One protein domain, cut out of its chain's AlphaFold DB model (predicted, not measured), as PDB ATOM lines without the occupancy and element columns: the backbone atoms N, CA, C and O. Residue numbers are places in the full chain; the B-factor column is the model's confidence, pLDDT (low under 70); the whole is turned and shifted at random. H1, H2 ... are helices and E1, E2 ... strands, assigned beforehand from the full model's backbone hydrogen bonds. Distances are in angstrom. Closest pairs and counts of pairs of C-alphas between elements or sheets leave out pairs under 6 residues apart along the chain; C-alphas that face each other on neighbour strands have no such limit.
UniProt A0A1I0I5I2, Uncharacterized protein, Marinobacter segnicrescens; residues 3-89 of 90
ATOM      1  N   VAL A   3     -24.330 -36.447 -36.268       97.56
ATOM      2  CA  VAL A   3     -23.478 -35.540 -37.045       97.56
ATOM      3  C   VAL A   3     -22.066 -35.619 -36.482       97.56
ATOM      4  O   VAL A   3     -21.883 -36.003 -35.323       97.56
ATOM      5  N   ALA A   4     -21.073 -35.275 -37.292       97.88
ATOM      6  CA  ALA A   4     -19.677 -35.255 -36.875       97.88
ATOM      7  C   ALA A   4     -19.032 -33.915 -37.208       97.88
ATOM      8  O   ALA A   4     -19.527 -33.172 -38.054       97.88
ATOM      9  N   GLY A   5     -17.934 -33.614 -36.535       97.06
ATOM     10  CA  GLY A   5     -17.174 -32.388 -36.709       97.06
ATOM     11  C   GLY A   5     -16.003 -32.344 -35.747       97.06
ATOM     12  O   GLY A   5     -15.670 -33.350 -35.126       97.06
ATOM     13  N   TYR A   6     -15.400 -31.179 -35.569       95.88
ATOM     14  CA  TYR A   6     -14.340 -31.017 -34.579       95.88
ATOM     15  C   TYR A   6     -14.495 -29.739 -33.766       95.88
ATOM     16  O   TYR A   6     -15.198 -28.808 -34.158       95.88
ATOM     17  N   LEU A   7     -13.815 -29.712 -32.625       94.94
ATOM     18  CA  LEU A   7     -13.593 -28.523 -31.815       94.94
ATOM     19  C   LEU A   7     -12.132 -28.091 -31.965       94.94
ATOM     20  O   LEU A   7     -11.233 -28.931 -31.955       94.94
ATOM     21  N   PHE A   8     -11.883 -26.784 -32.047       90.62
ATOM     22  CA  PHE A   8     -10.525 -26.217 -32.025       90.62
ATOM     23  C   PHE A   8      -9.774 -26.496 -30.716       90.62
ATOM     24  O   PHE A   8      -8.547 -26.549 -30.685       90.62
ATOM     25  N   LYS A   9     -10.520 -26.614 -29.615       85.94
ATOM     26  CA  LYS A   9     -10.037 -26.989 -28.288       85.94
ATOM     27  C   LYS A   9     -11.106 -27.824 -27.618       85.94
ATOM     28  O   LYS A   9     -12.294 -27.551 -27.774       85.94
ATOM     29  N   GLU A  10     -10.694 -28.753 -26.771       77.75
ATOM     30  CA  GLU A  10     -11.624 -29.574 -25.994       77.75
ATOM     31  C   GLU A  10     -12.582 -28.753 -25.110       77.75
ATOM     32  O   GLU A  10     -13.644 -29.245 -24.745       77.75
ATOM     33  N   THR A  11     -12.233 -27.516 -24.754       80.75
ATOM     34  CA  THR A  11     -13.060 -26.624 -23.926       80.75
ATOM     35  C   THR A  11     -14.056 -25.784 -24.724       80.75
ATOM     36  O   THR A  11     -14.913 -25.139 -24.122       80.75
ATOM     37  N   HIS A  12     -13.957 -25.767 -26.056       85.56
ATOM     38  CA  HIS A  12     -14.887 -25.030 -26.908       85.56
ATOM     39  C   HIS A  12     -16.207 -25.792 -27.065       85.56
ATOM     40  O   HIS A  12     -16.259 -27.013 -26.925       85.56
ATOM     41  N   ASN A  13     -17.272 -25.050 -27.374       82.94
ATOM     42  CA  ASN A  13     -18.600 -25.611 -27.631       82.94
ATOM     43  C   ASN A  13     -19.012 -25.508 -29.105       82.94
ATOM     44  O   ASN A  13     -19.938 -26.202 -29.521       82.94
ATOM     45  N   ASP A  14     -18.329 -24.667 -29.884       91.56
ATOM     46  CA  ASP A  14     -18.637 -24.456 -31.294       91.56
ATOM     47  C   ASP A  14     -18.074 -25.610 -32.119       91.56
ATOM     48  O   ASP A  14     -16.859 -25.769 -32.259       91.56
ATOM     49  N   VAL A  15     -18.978 -26.441 -32.635       95.00
ATOM     50  CA  VAL A  15     -18.623 -27.578 -33.482       95.00
ATOM     51  C   VAL A  15     -18.483 -27.117 -34.924       95.00
ATOM     52  O   VAL A  15     -19.388 -26.521 -35.506       95.00
ATOM     53  N   HIS A  16     -17.356 -27.475 -35.522       96.38
ATOM     54  CA  HIS A  16     -17.108 -27.360 -36.949       96.38
ATOM     55  C   HIS A  16     -17.596 -28.644 -37.613       96.38
ATOM     56  O   HIS A  16     -16.843 -29.606 -37.763       96.38
ATOM     57  N   TYR A  17     -18.889 -28.688 -37.920       97.50
ATOM     58  CA  TYR A  17     -19.569 -29.837 -38.502       97.50
ATOM     59  C   TYR A  17     -19.044 -30.165 -39.894       97.50
ATOM     60  O   TYR A  17     -18.777 -29.271 -40.691       97.50
ATOM     61  N   VAL A  18     -18.963 -31.454 -40.214       97.50
ATOM     62  CA  VAL A  18     -18.705 -31.941 -41.571       97.50
ATOM     63  C   VAL A  18     -19.880 -31.560 -42.468       97.50
ATOM     64  O   VAL A  18     -21.032 -31.859 -42.149       97.50
ATOM     65  N   ARG A  19     -19.604 -30.924 -43.608       97.62
ATOM     66  CA  ARG A  19     -20.617 -30.534 -44.600       97.62
ATOM     67  C   ARG A  19     -21.240 -31.752 -45.279       97.62
ATOM     68  O   ARG A  19     -20.587 -32.770 -45.506       97.62
ATOM     69  N   THR A  20     -22.505 -31.635 -45.678       95.06
ATOM     70  CA  THR A  20     -23.182 -32.672 -46.481       95.06
ATOM     71  C   THR A  20     -22.423 -32.971 -47.782       95.06
ATOM     72  O   THR A  20     -22.207 -34.143 -48.098       95.06
ATOM     73  N   GLU A  21     -21.946 -31.920 -48.458       92.81
ATOM     74  CA  GLU A  21     -21.166 -31.951 -49.709       92.81
ATOM     75  C   GLU A  21     -19.658 -31.728 -49.465       92.81
ATOM     76  O   GLU A  21     -19.018 -30.930 -50.146       92.81
ATOM     77  N   HIS A  22     -19.093 -32.376 -48.445       93.81
ATOM     78  CA  HIS A  22     -17.655 -32.307 -48.166       93.81
ATOM     79  C   HIS A  22     -16.817 -32.958 -49.283       93.81
ATOM     80  O   HIS A  22     -17.295 -33.830 -50.014       93.81
ATOM     81  N   GLY A  23     -15.563 -32.520 -49.395       92.44
ATOM     82  CA  GLY A  23     -14.547 -33.094 -50.271       92.44
ATOM     83  C   GLY A  23     -13.778 -34.230 -49.594       92.44
ATOM     84  O   GLY A  23     -14.337 -35.031 -48.845       92.44
ATOM     85  N   GLY A  24     -12.485 -34.325 -49.881       90.00
ATOM     86  CA  GLY A  24     -11.575 -35.303 -49.296       90.00
ATOM     87  C   GLY A  24     -10.719 -34.745 -48.159       90.00
ATOM     88  O   GLY A  24     -10.737 -33.557 -47.829       90.00
ATOM     89  N   THR A  25      -9.925 -35.634 -47.563       86.88
ATOM     90  CA  THR A  25      -8.834 -35.262 -46.656       86.88
ATOM     91  C   THR A  25      -7.870 -34.301 -47.358       86.88
ATOM     92  O   THR A  25      -7.577 -34.471 -48.540       86.88
ATOM     93  N   GLY A  26      -7.404 -33.278 -46.639       82.50
ATOM     94  CA  GLY A  26      -6.506 -32.251 -47.175       82.50
ATOM     95  C   GLY A  26      -7.219 -31.104 -47.904       82.50
ATOM     96  O   GLY A  26      -6.620 -30.042 -48.087       82.50
ATOM     97  N   ASP A  27      -8.504 -31.255 -48.253       86.81
ATOM     98  CA  ASP A  27      -9.290 -30.137 -48.775       86.81
ATOM     99  C   ASP A  27      -9.536 -29.083 -47.684       86.81
ATOM    100  O   ASP A  27      -9.693 -29.372 -46.492       86.81
ATOM    101  N   GLY A  28      -9.564 -27.816 -48.104       83.69
ATOM    102  CA  GLY A  28      -9.620 -26.682 -47.188       83.69
ATOM    103  C   GLY A  28     -10.883 -26.647 -46.322       83.69
ATOM    104  O   GLY A  28     -11.955 -27.114 -46.711       83.69
ATOM    105  N   TYR A  29     -10.780 -25.979 -45.168       84.50
ATOM    106  CA  TYR A  29     -11.857 -25.863 -44.177       84.50
ATOM    107  C   TYR A  29     -13.237 -25.570 -44.784       84.50
ATOM    108  O   TYR A  29     -14.192 -26.277 -44.492       84.50
ATOM    109  N   ARG A  30     -13.352 -24.555 -45.653       86.19
ATOM    110  CA  ARG A  30     -14.645 -24.113 -46.217       86.19
ATOM    111  C   ARG A  30     -15.330 -25.167 -47.089       86.19
ATOM    112  O   ARG A  30     -16.530 -25.064 -47.312       86.19
ATOM    113  N   MET A  31     -14.570 -26.129 -47.604       93.06
ATOM    114  CA  MET A  31     -15.096 -27.231 -48.401       93.06
ATOM    115  C   MET A  31     -15.626 -28.348 -47.499       93.06
ATOM    116  O   MET A  31     -16.715 -28.862 -47.733       93.06
ATOM    117  N   ASN A  32     -14.898 -28.673 -46.432       95.94
ATOM    118  CA  ASN A  32     -15.197 -29.836 -45.597       95.94
ATOM    119  C   ASN A  32     -16.064 -29.534 -44.376       95.94
ATOM    120  O   ASN A  32     -16.814 -30.404 -43.937       95.94
ATOM    121  N   PHE A  33     -15.986 -28.319 -43.835       96.69
ATOM    122  CA  PHE A  33     -16.551 -27.983 -42.535       96.69
ATOM    123  C   PHE A  33     -17.399 -26.706 -42.555       96.69
ATOM    124  O   PHE A  33     -17.262 -25.826 -43.409       96.69
ATOM    125  N   THR A  34     -18.316 -26.617 -41.600       95.94
ATOM    126  CA  THR A  34     -19.249 -25.503 -41.406       95.94
ATOM    127  C   THR A  34     -19.614 -25.388 -39.931       95.94
ATOM    128  O   THR A  34     -19.616 -26.377 -39.207       95.94
ATOM    129  N   THR A  35     -19.931 -24.187 -39.467       94.44
ATOM    130  CA  THR A  35     -20.502 -23.983 -38.125       94.44
ATOM    131  C   THR A  35     -22.027 -24.079 -38.129       94.44
ATOM    132  O   THR A  35     -22.629 -24.074 -37.064       94.44
ATOM    133  N   GLU A  36     -22.655 -24.177 -39.307       93.75
ATOM    134  CA  GLU A  36     -24.110 -24.252 -39.462       93.75
ATOM    135  C   GLU A  36     -24.607 -25.701 -39.322       93.75
ATOM    136  O   GLU A  36     -24.359 -26.524 -40.210       93.75
ATOM    137  N   PRO A  37     -25.354 -26.050 -38.256       89.81
ATOM    138  CA  PRO A  37     -25.807 -27.426 -38.039       89.81
ATOM    139  C   PRO A  37     -26.762 -27.935 -39.127       89.81
ATOM    140  O   PRO A  37     -26.880 -29.139 -39.334       89.81
ATOM    141  N   THR A  38     -27.464 -27.035 -39.821       92.81
ATOM    142  CA  THR A  38     -28.412 -27.374 -40.896       92.81
ATOM    143  C   THR A  38     -27.723 -27.839 -42.177       92.81
ATOM    144  O   THR A  38     -28.345 -28.525 -42.983       92.81
ATOM    145  N   GLU A  39     -26.446 -27.499 -42.363       95.50
ATOM    146  CA  GLU A  39     -25.621 -27.942 -43.493       95.50
ATOM    147  C   GLU A  39     -24.829 -29.224 -43.172       95.50
ATOM    148  O   GLU A  39     -24.171 -29.802 -44.051       95.50
ATOM    149  N   ALA A  40     -24.885 -29.673 -41.914       96.50
ATOM    150  CA  ALA A  40     -24.125 -30.805 -41.416       96.50
ATOM    151  C   ALA A  40     -24.581 -32.122 -42.051       96.50
ATOM    152  O   ALA A  40     -25.773 -32.403 -42.195       96.50
ATOM    153  N   ARG A  41     -23.613 -32.978 -42.374       97.19
ATOM    154  CA  ARG A  41     -23.888 -34.326 -42.858       97.19
ATOM    155  C   ARG A  41     -24.512 -35.175 -41.754       97.19
ATOM    156  O   ARG A  41     -23.909 -35.386 -40.704       97.19
ATOM    157  N   GLY A  42     -25.694 -35.715 -42.035       97.25
ATOM    158  CA  GLY A  42     -26.343 -36.716 -41.196       97.25
ATOM    159  C   GLY A  42     -25.824 -38.128 -41.477       97.25
ATOM    160  O   GLY A  42     -25.740 -38.552 -42.628       97.25
ATOM    161  N   PHE A  43     -25.535 -38.874 -40.414       97.56
ATOM    162  CA  PHE A  43     -25.117 -40.273 -40.447       97.56
ATOM    163  C   PHE A  43     -26.151 -41.164 -39.742       97.56
ATOM    164  O   PHE A  43     -26.719 -40.773 -38.708       97.56
ATOM    165  N   PRO A  44     -26.414 -42.374 -40.269       95.19
ATOM    166  CA  PRO A  44     -27.397 -43.284 -39.689       95.19
ATOM    167  C   PRO A  44     -26.908 -43.908 -38.376       95.19
ATOM    168  O   PRO A  44     -27.721 -44.187 -37.496       95.19
ATOM    169  N   ASN A  45     -25.596 -44.091 -38.216       95.69
ATOM    170  CA  ASN A  45     -24.997 -44.675 -37.025       95.69
ATOM    171  C   ASN A  45     -23.757 -43.889 -36.568       95.69
ATOM    172  O   ASN A  45     -23.229 -43.040 -37.285       95.69
ATOM    173  N   HIS A  46     -23.338 -44.160 -35.334       96.25
ATOM    174  CA  HIS A  46     -22.250 -43.443 -34.679       96.25
ATOM    175  C   HIS A  46     -20.877 -43.746 -35.300       96.25
ATOM    176  O   HIS A  46     -20.054 -42.842 -35.399       96.25
ATOM    177  N   ASN A  47     -20.637 -44.983 -35.737       96.56
ATOM    178  CA  ASN A  47     -19.335 -45.402 -36.256       96.56
ATOM    179  C   ASN A  47     -19.027 -44.740 -37.603       96.56
ATOM    180  O   ASN A  47     -17.936 -44.205 -37.754       96.56
ATOM    181  N   ASP A  48     -19.997 -44.660 -38.518       97.19
ATOM    182  CA  ASP A  48     -19.820 -43.960 -39.801       97.19
ATOM    183  C   ASP A  48     -19.444 -42.481 -39.590       97.19
ATOM    184  O   ASP A  48     -18.639 -41.910 -40.326       97.19
ATOM    185  N   ALA A  49     -20.034 -41.856 -38.565       97.44
ATOM    186  CA  ALA A  49     -19.760 -40.470 -38.199       97.44
ATOM    187  C   ALA A  49     -18.319 -40.304 -37.680       97.44
ATOM    188  O   ALA A  49     -17.634 -39.360 -38.073       97.44
ATOM    189  N   ILE A  50     -17.852 -41.239 -36.838       97.31
ATOM    190  CA  ILE A  50     -16.466 -41.290 -36.346       97.31
ATOM    191  C   ILE A  50     -15.497 -41.482 -37.513       97.31
ATOM    192  O   ILE A  50     -14.546 -40.719 -37.651       97.31
ATOM    193  N   GLU A  51     -15.724 -42.488 -38.356       96.31
ATOM    194  CA  GLU A  51     -14.823 -42.817 -39.463       96.31
ATOM    195  C   GLU A  51     -14.664 -41.636 -40.422       96.31
ATOM    196  O   GLU A  51     -13.539 -41.262 -40.756       96.31
ATOM    197  N   CYS A  52     -15.772 -40.983 -40.789       96.75
ATOM    198  CA  CYS A  52     -15.753 -39.829 -41.682       96.75
ATOM    199  C   CYS A  52     -14.921 -38.668 -41.120       96.75
ATOM    200  O   CYS A  52     -14.040 -38.147 -41.808       96.75
ATOM    201  N   VAL A  53     -15.158 -38.267 -39.866       96.56
ATOM    202  CA  VAL A  53     -14.423 -37.132 -39.295       96.56
ATOM    203  C   VAL A  53     -12.952 -37.458 -39.063       96.56
ATOM    204  O   VAL A  53     -12.091 -36.629 -39.348       96.56
ATOM    205  N   MET A  54     -12.643 -38.682 -38.633       95.31
ATOM    206  CA  MET A  54     -11.263 -39.133 -38.443       95.31
ATOM    207  C   MET A  54     -10.490 -39.172 -39.760       95.31
ATOM    208  O   MET A  54      -9.307 -38.829 -39.775       95.31
ATOM    209  N   GLN A  55     -11.148 -39.552 -40.859       94.81
ATOM    210  CA  GLN A  55     -10.562 -39.528 -42.193       94.81
ATOM    211  C   GLN A  55     -10.299 -38.094 -42.663       94.81
ATOM    212  O   GLN A  55      -9.191 -37.799 -43.107       94.81
ATOM    213  N   LEU A  56     -11.276 -37.190 -42.552       95.38
ATOM    214  CA  LEU A  56     -11.121 -35.801 -43.004       95.38
ATOM    215  C   LEU A  56     -10.059 -35.039 -42.211       95.38
ATOM    216  O   LEU A  56      -9.341 -34.213 -42.771       95.38
ATOM    217  N   MET A  57      -9.941 -35.339 -40.919       93.00
ATOM    218  CA  MET A  57      -8.942 -34.735 -40.047       93.00
ATOM    219  C   MET A  57      -7.572 -35.412 -40.131       93.00
ATOM    220  O   MET A  57      -6.663 -34.971 -39.443       93.00
ATOM    221  N   ALA A  58      -7.381 -36.475 -40.922       91.44
ATOM    222  CA  ALA A  58      -6.149 -37.268 -40.869       91.44
ATOM    223  C   ALA A  58      -4.861 -36.457 -41.117       91.44
ATOM    224  O   ALA A  58      -3.848 -36.763 -40.491       91.44
ATOM    225  N   ASP A  59      -4.946 -35.403 -41.935       87.94
ATOM    226  CA  ASP A  59      -3.834 -34.505 -42.277       87.94
ATOM    227  C   ASP A  59      -3.762 -33.250 -41.390       87.94
ATOM    228  O   ASP A  59      -2.951 -32.359 -41.634       87.94
ATOM    229  N   PHE A  60      -4.620 -33.130 -40.370       89.94
ATOM    230  CA  PHE A  60      -4.559 -31.999 -39.449       89.94
ATOM    231  C   PHE A  60      -3.299 -32.137 -38.601       89.94
ATOM    232  O   PHE A  60      -3.156 -33.085 -37.825       89.94
ATOM    233  N   GLU A  61      -2.391 -31.181 -38.756       87.06
ATOM    234  CA  GLU A  61      -1.148 -31.151 -38.002       87.06
ATOM    235  C   GLU A  61      -1.403 -30.764 -36.546       87.06
ATOM    236  O   GLU A  61      -2.338 -30.029 -36.217       87.06
ATOM    237  N   TRP A  62      -0.553 -31.272 -35.659       86.06
ATOM    238  CA  TRP A  62      -0.525 -30.807 -34.283       86.06
ATOM    239  C   TRP A  62      -0.210 -29.311 -34.240       86.06
ATOM    240  O   TRP A  62       0.694 -28.840 -34.930       86.06
ATOM    241  N   ASP A  63      -0.929 -28.584 -33.394       85.56
ATOM    242  CA  ASP A  63      -0.743 -27.155 -33.201       85.56
ATOM    243  C   ASP A  63      -0.757 -26.854 -31.688       85.56
ATOM    244  O   ASP A  63      -1.679 -27.270 -30.984       85.56
ATOM    245  N   PRO A  64       0.251 -26.155 -31.135       83.75
ATOM    246  CA  PRO A  64       0.308 -25.870 -29.701       83.75
ATOM    247  C   PRO A  64      -0.863 -25.002 -29.212       83.75
ATOM    248  O   PRO A  64      -1.237 -25.075 -28.037       83.75
ATOM    249  N   ASP A  65      -1.446 -24.195 -30.099       86.62
ATOM    250  CA  ASP A  65      -2.569 -23.315 -29.805       86.62
ATOM    251  C   ASP A  65      -3.922 -23.992 -30.048       86.62
ATOM    252  O   ASP A  65      -4.929 -23.523 -29.504       86.62
ATOM    253  N   TYR A  66      -3.965 -25.105 -30.793       85.19
ATOM    254  CA  TYR A  66      -5.195 -25.820 -31.141       85.19
ATOM    255  C   TYR A  66      -5.110 -27.324 -30.872       85.19
ATOM    256  O   TYR A  66      -4.294 -28.054 -31.420       85.19
ATOM    257  N   ARG A  67      -6.063 -27.820 -30.083       88.50
ATOM    258  CA  ARG A  67      -6.256 -29.254 -29.854       88.50
ATOM    259  C   ARG A  67      -7.447 -29.712 -30.667       88.50
ATOM    260  O   ARG A  67      -8.577 -29.694 -30.169       88.50
ATOM    261  N   TRP A  68      -7.185 -30.080 -31.918       91.88
ATOM    262  CA  TRP A  68      -8.192 -30.597 -32.841       91.88
ATOM    263  C   TRP A  68      -8.873 -31.811 -32.214       91.88
ATOM    264  O   TRP A  68      -8.296 -32.889 -32.131       91.88
ATOM    265  N   THR A  69     -10.091 -31.616 -31.721       94.19
ATOM    266  CA  THR A  69     -10.827 -32.653 -30.997       94.19
ATOM    267  C   THR A  69     -11.993 -33.101 -31.870       94.19
ATOM    268  O   THR A  69     -12.984 -32.369 -31.946       94.19
ATOM    269  N   PRO A  70     -11.915 -34.262 -32.541       95.50
ATOM    270  CA  PRO A  70     -13.055 -34.805 -33.260       95.50
ATOM    271  C   PRO A  70     -14.212 -35.080 -32.302       95.50
ATOM    272  O   PRO A  70     -14.030 -35.544 -31.170       95.50
ATOM    273  N   VAL A  71     -15.420 -34.804 -32.769       96.94
ATOM    274  CA  VAL A  71     -16.651 -35.005 -32.019       96.94
ATOM    275  C   VAL A  71     -17.734 -35.607 -32.893       96.94
ATOM    276  O   VAL A  71     -17.821 -35.359 -34.096       96.94
ATOM    277  N   THR A  72     -18.618 -36.350 -32.247       97.44
ATOM    278  CA  THR A  72     -19.914 -36.735 -32.796       97.44
ATOM    279  C   THR A  72     -21.016 -36.199 -31.897       97.44
ATOM    280  O   THR A  72     -20.845 -36.059 -30.684       97.44
ATOM    281  N   VAL A  73     -22.162 -35.883 -32.488       96.38
ATOM    282  CA  VAL A  73     -23.349 -35.435 -31.761       96.38
ATOM    283  C   VAL A  73     -24.518 -36.321 -32.161       96.38
ATOM    284  O   VAL A  73     -24.850 -36.435 -33.341       96.38
ATOM    285  N   ASP A  74     -25.142 -36.956 -31.174       96.50
ATOM    286  CA  ASP A  74     -26.429 -37.615 -31.354       96.50
ATOM    287  C   ASP A  74     -27.528 -36.552 -31.386       96.50
ATOM    288  O   ASP A  74     -27.853 -35.943 -30.369       96.50
ATOM    289  N   MET A  75     -28.125 -36.344 -32.557       93.62
ATOM    290  CA  MET A  75     -29.153 -35.323 -32.771       93.62
ATOM    291  C   MET A  75     -30.474 -35.637 -32.059       93.62
ATOM    292  O   MET A  75     -31.323 -34.759 -31.938       93.62
ATOM    293  N   THR A  76     -30.677 -36.873 -31.597       93.31
ATOM    294  CA  THR A  76     -31.884 -37.262 -30.858       93.31
ATOM    295  C   THR A  76     -31.757 -36.934 -29.374       93.31
ATOM    296  O   THR A  76     -32.701 -36.424 -28.777       93.31
ATOM    297  N   SER A  77     -30.599 -37.219 -28.774       94.56
ATOM    298  CA  SER A  77     -30.355 -36.974 -27.345       94.56
ATOM    299  C   SER A  77     -29.634 -35.656 -27.053       94.56
ATOM    300  O   SER A  77     -29.565 -35.243 -25.898       94.56
ATOM    301  N   GLY A  78     -29.062 -35.008 -28.070       91.44
ATOM    302  CA  GLY A  78     -28.156 -33.867 -27.922       91.44
ATOM    303  C   GLY A  78     -26.791 -34.242 -27.333       91.44
ATOM    304  O   GLY A  78     -25.980 -33.364 -27.043       91.44
ATOM    305  N   LYS A  79     -26.520 -35.536 -27.121       94.81
ATOM    306  CA  LYS A  79     -25.280 -35.993 -26.498       94.81
ATOM    307  C   LYS A  79     -24.112 -35.836 -27.467       94.81
ATOM    308  O   LYS A  79     -24.083 -36.473 -28.517       94.81
ATOM    309  N   MET A  80     -23.120 -35.053 -27.057       95.12
ATOM    310  CA  MET A  80     -21.826 -34.964 -27.726       95.12
ATOM    311  C   MET A  80     -20.848 -35.989 -27.143       95.12
ATOM    312  O   MET A  80     -20.748 -36.144 -25.923       95.12
ATOM    313  N   VAL A  81     -20.103 -36.667 -28.011       95.19
ATOM    314  CA  VAL A  81     -18.988 -37.545 -27.647       95.19
ATOM    315  C   VAL A  81     -17.717 -36.969 -28.253       95.19
ATOM    316  O   VAL A  81     -17.667 -36.698 -29.449       95.19
ATOM    317  N   LYS A  82     -16.696 -36.775 -27.416       94.62
ATOM    318  CA  LYS A  82     -15.361 -36.332 -27.831       94.62
ATOM    319  C   LYS A  82     -14.470 -37.545 -28.046       94.62
ATOM    320  O   LYS A  82     -14.486 -38.469 -27.232       94.62
ATOM    321  N   ILE A  83     -13.703 -37.529 -29.124       93.19
ATOM    322  CA  ILE A  83     -12.807 -38.612 -29.512       93.19
ATOM    323  C   ILE A  83     -11.389 -38.116 -29.249       93.19
ATOM    324  O   ILE A  83     -10.858 -37.302 -29.996       93.19
ATOM    325  N   MET A  84     -10.803 -38.565 -28.142       89.44
ATOM    326  CA  MET A  84      -9.462 -38.144 -27.740       89.44
ATOM    327  C   MET A  84      -8.426 -38.967 -28.505       89.44
ATOM    328  O   MET A  84      -8.355 -40.183 -28.329       89.44
ATOM    329  N   ASP A  85      -7.625 -38.303 -29.335       86.25
ATOM    330  CA  ASP A  85      -6.550 -38.921 -30.113       86.25
ATOM    331  C   ASP A  85      -5.204 -38.283 -29.742       86.25
ATOM    332  O   ASP A  85      -5.061 -37.061 -29.698       86.25
ATOM    333  N   ALA A  86      -4.201 -39.120 -29.479       83.44
ATOM    334  CA  ALA A  86      -2.856 -38.691 -29.114       83.44
ATOM    335  C   ALA A  86      -2.206 -37.775 -30.166       83.44
ATOM    336  O   ALA A  86      -1.364 -36.955 -29.807       83.44
ATOM    337  N   ARG A  87      -2.614 -37.865 -31.442       85.69
ATOM    338  CA  ARG A  87      -2.100 -37.027 -32.539       85.69
ATOM    339  C   ARG A  87      -2.237 -35.525 -32.284       85.69
ATOM    340  O   ARG A  87      -1.368 -34.770 -32.701       85.69
ATOM    341  N   TRP A  88      -3.291 -35.098 -31.589       85.75
ATOM    342  CA  TRP A  88      -3.594 -33.676 -31.359       85.75
ATOM    343  C   TRP A  88      -3.551 -33.267 -29.884       85.75
ATOM    344  O   TRP A  88      -3.844 -32.122 -29.548       85.75
ATOM    345  N   HIS A  89      -3.215 -34.205 -28.995       81.06
ATOM    346  CA  HIS A  89      -3.258 -33.998 -27.547       81.06
ATOM    347  C   HIS A  89      -1.941 -34.319 -26.817       81.06
ATOM    348  O   HIS A  89      -1.868 -34.046 -25.616       81.06
TER     349      HIS A  89
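AT A GLANCE: This is residues 3 to 89 of the 90 residues of an uncharacterized protein of Marinobacter segnicrescens (UniProt A0A1I0I5I2). A small sheet of four strands, E2, E1, E3 and E4 in that order, has one helix, H2, lying slantwise over one face, chiefly over E1 and E3. Short H1 grazes the sheet near E2, short H3 ends the printed part near the first residue of E3, and long unnamed stretches link H1 to H2 and H2 to E3. The printed part has 87 residues, with the elements E1, E2, H1, H2, E3, E4, H3 along the chain; E1, E3 and E4 run antiparallel, while E2 meets E1 only at a point. The class is mixed, helices and strands, but under half of the residues are in named elements. The whole is compact, with a radius of gyration of the C-alphas of 11.8 A and spans of 34 by 25 by 21 A.

IN THESE COORDINATES: E1, residues 3 to 7, begins with C-alpha 3 at (-23.478, -35.540, -37.045) and is 13.2 A long. E2 is residues 16 to 18 and H1 residues 29 to 32. H2, residues 46 to 56, begins with C-alpha 46 at (-22.250, -43.443, -34.679) and is 15.9 A long. E3, residues 69 to 74, measures 16.4 A. E4 is residues 80 to 82, and H3, residues 86 to 89, ends with C-alpha 89 at (-3.258, -33.998, -27.547).

HOW THE PARTS SIT: E1 and E3 are antiparallel at 148 degrees, with N 5 and O 71 within hydrogen-bond range at 3.0 A. E3 and E4 form a hairpin at 154 degrees, with N 81 and O 72 at 2.8 A. E2, an edge strand, meets E1 only at a point, where C-alphas 17 and 5 face each other at 3.9 A. Residues 17 to 18 of E2 also pair with residues 33 to 34, antiparallel. H2 is on the sheet at a height of 8.4 A, over E1 and only just over E3, on which 3 of its C-alphas fall; on the local plane it runs slantwise at 43 degrees to E1. The closest C-alphas of H2 and E1 are those of Ala 49 and Ala 4, 5.4 A apart. H1 only grazes the sheet; H1 and H2 are close but not clearly touching, with C-alphas 32 and 56 closest at 7.7 A. H3 is only just not on the sheet, with 4 pairs of C-alphas within 10 A, and is apart from H2. In H2 every O i to N i+4 pair is within hydrogen-bond range; H1 and H3 are too short for such a pair.

THE WHOLE: The two C-alphas farthest apart, those of Pro 44 and Pro 64, are 34.2 A apart. The printed part has no cut. The links H1 to H2 and H2 to E3 are long. Mean pLDDT of the printed part is 92.1, and no printed residue is under 70.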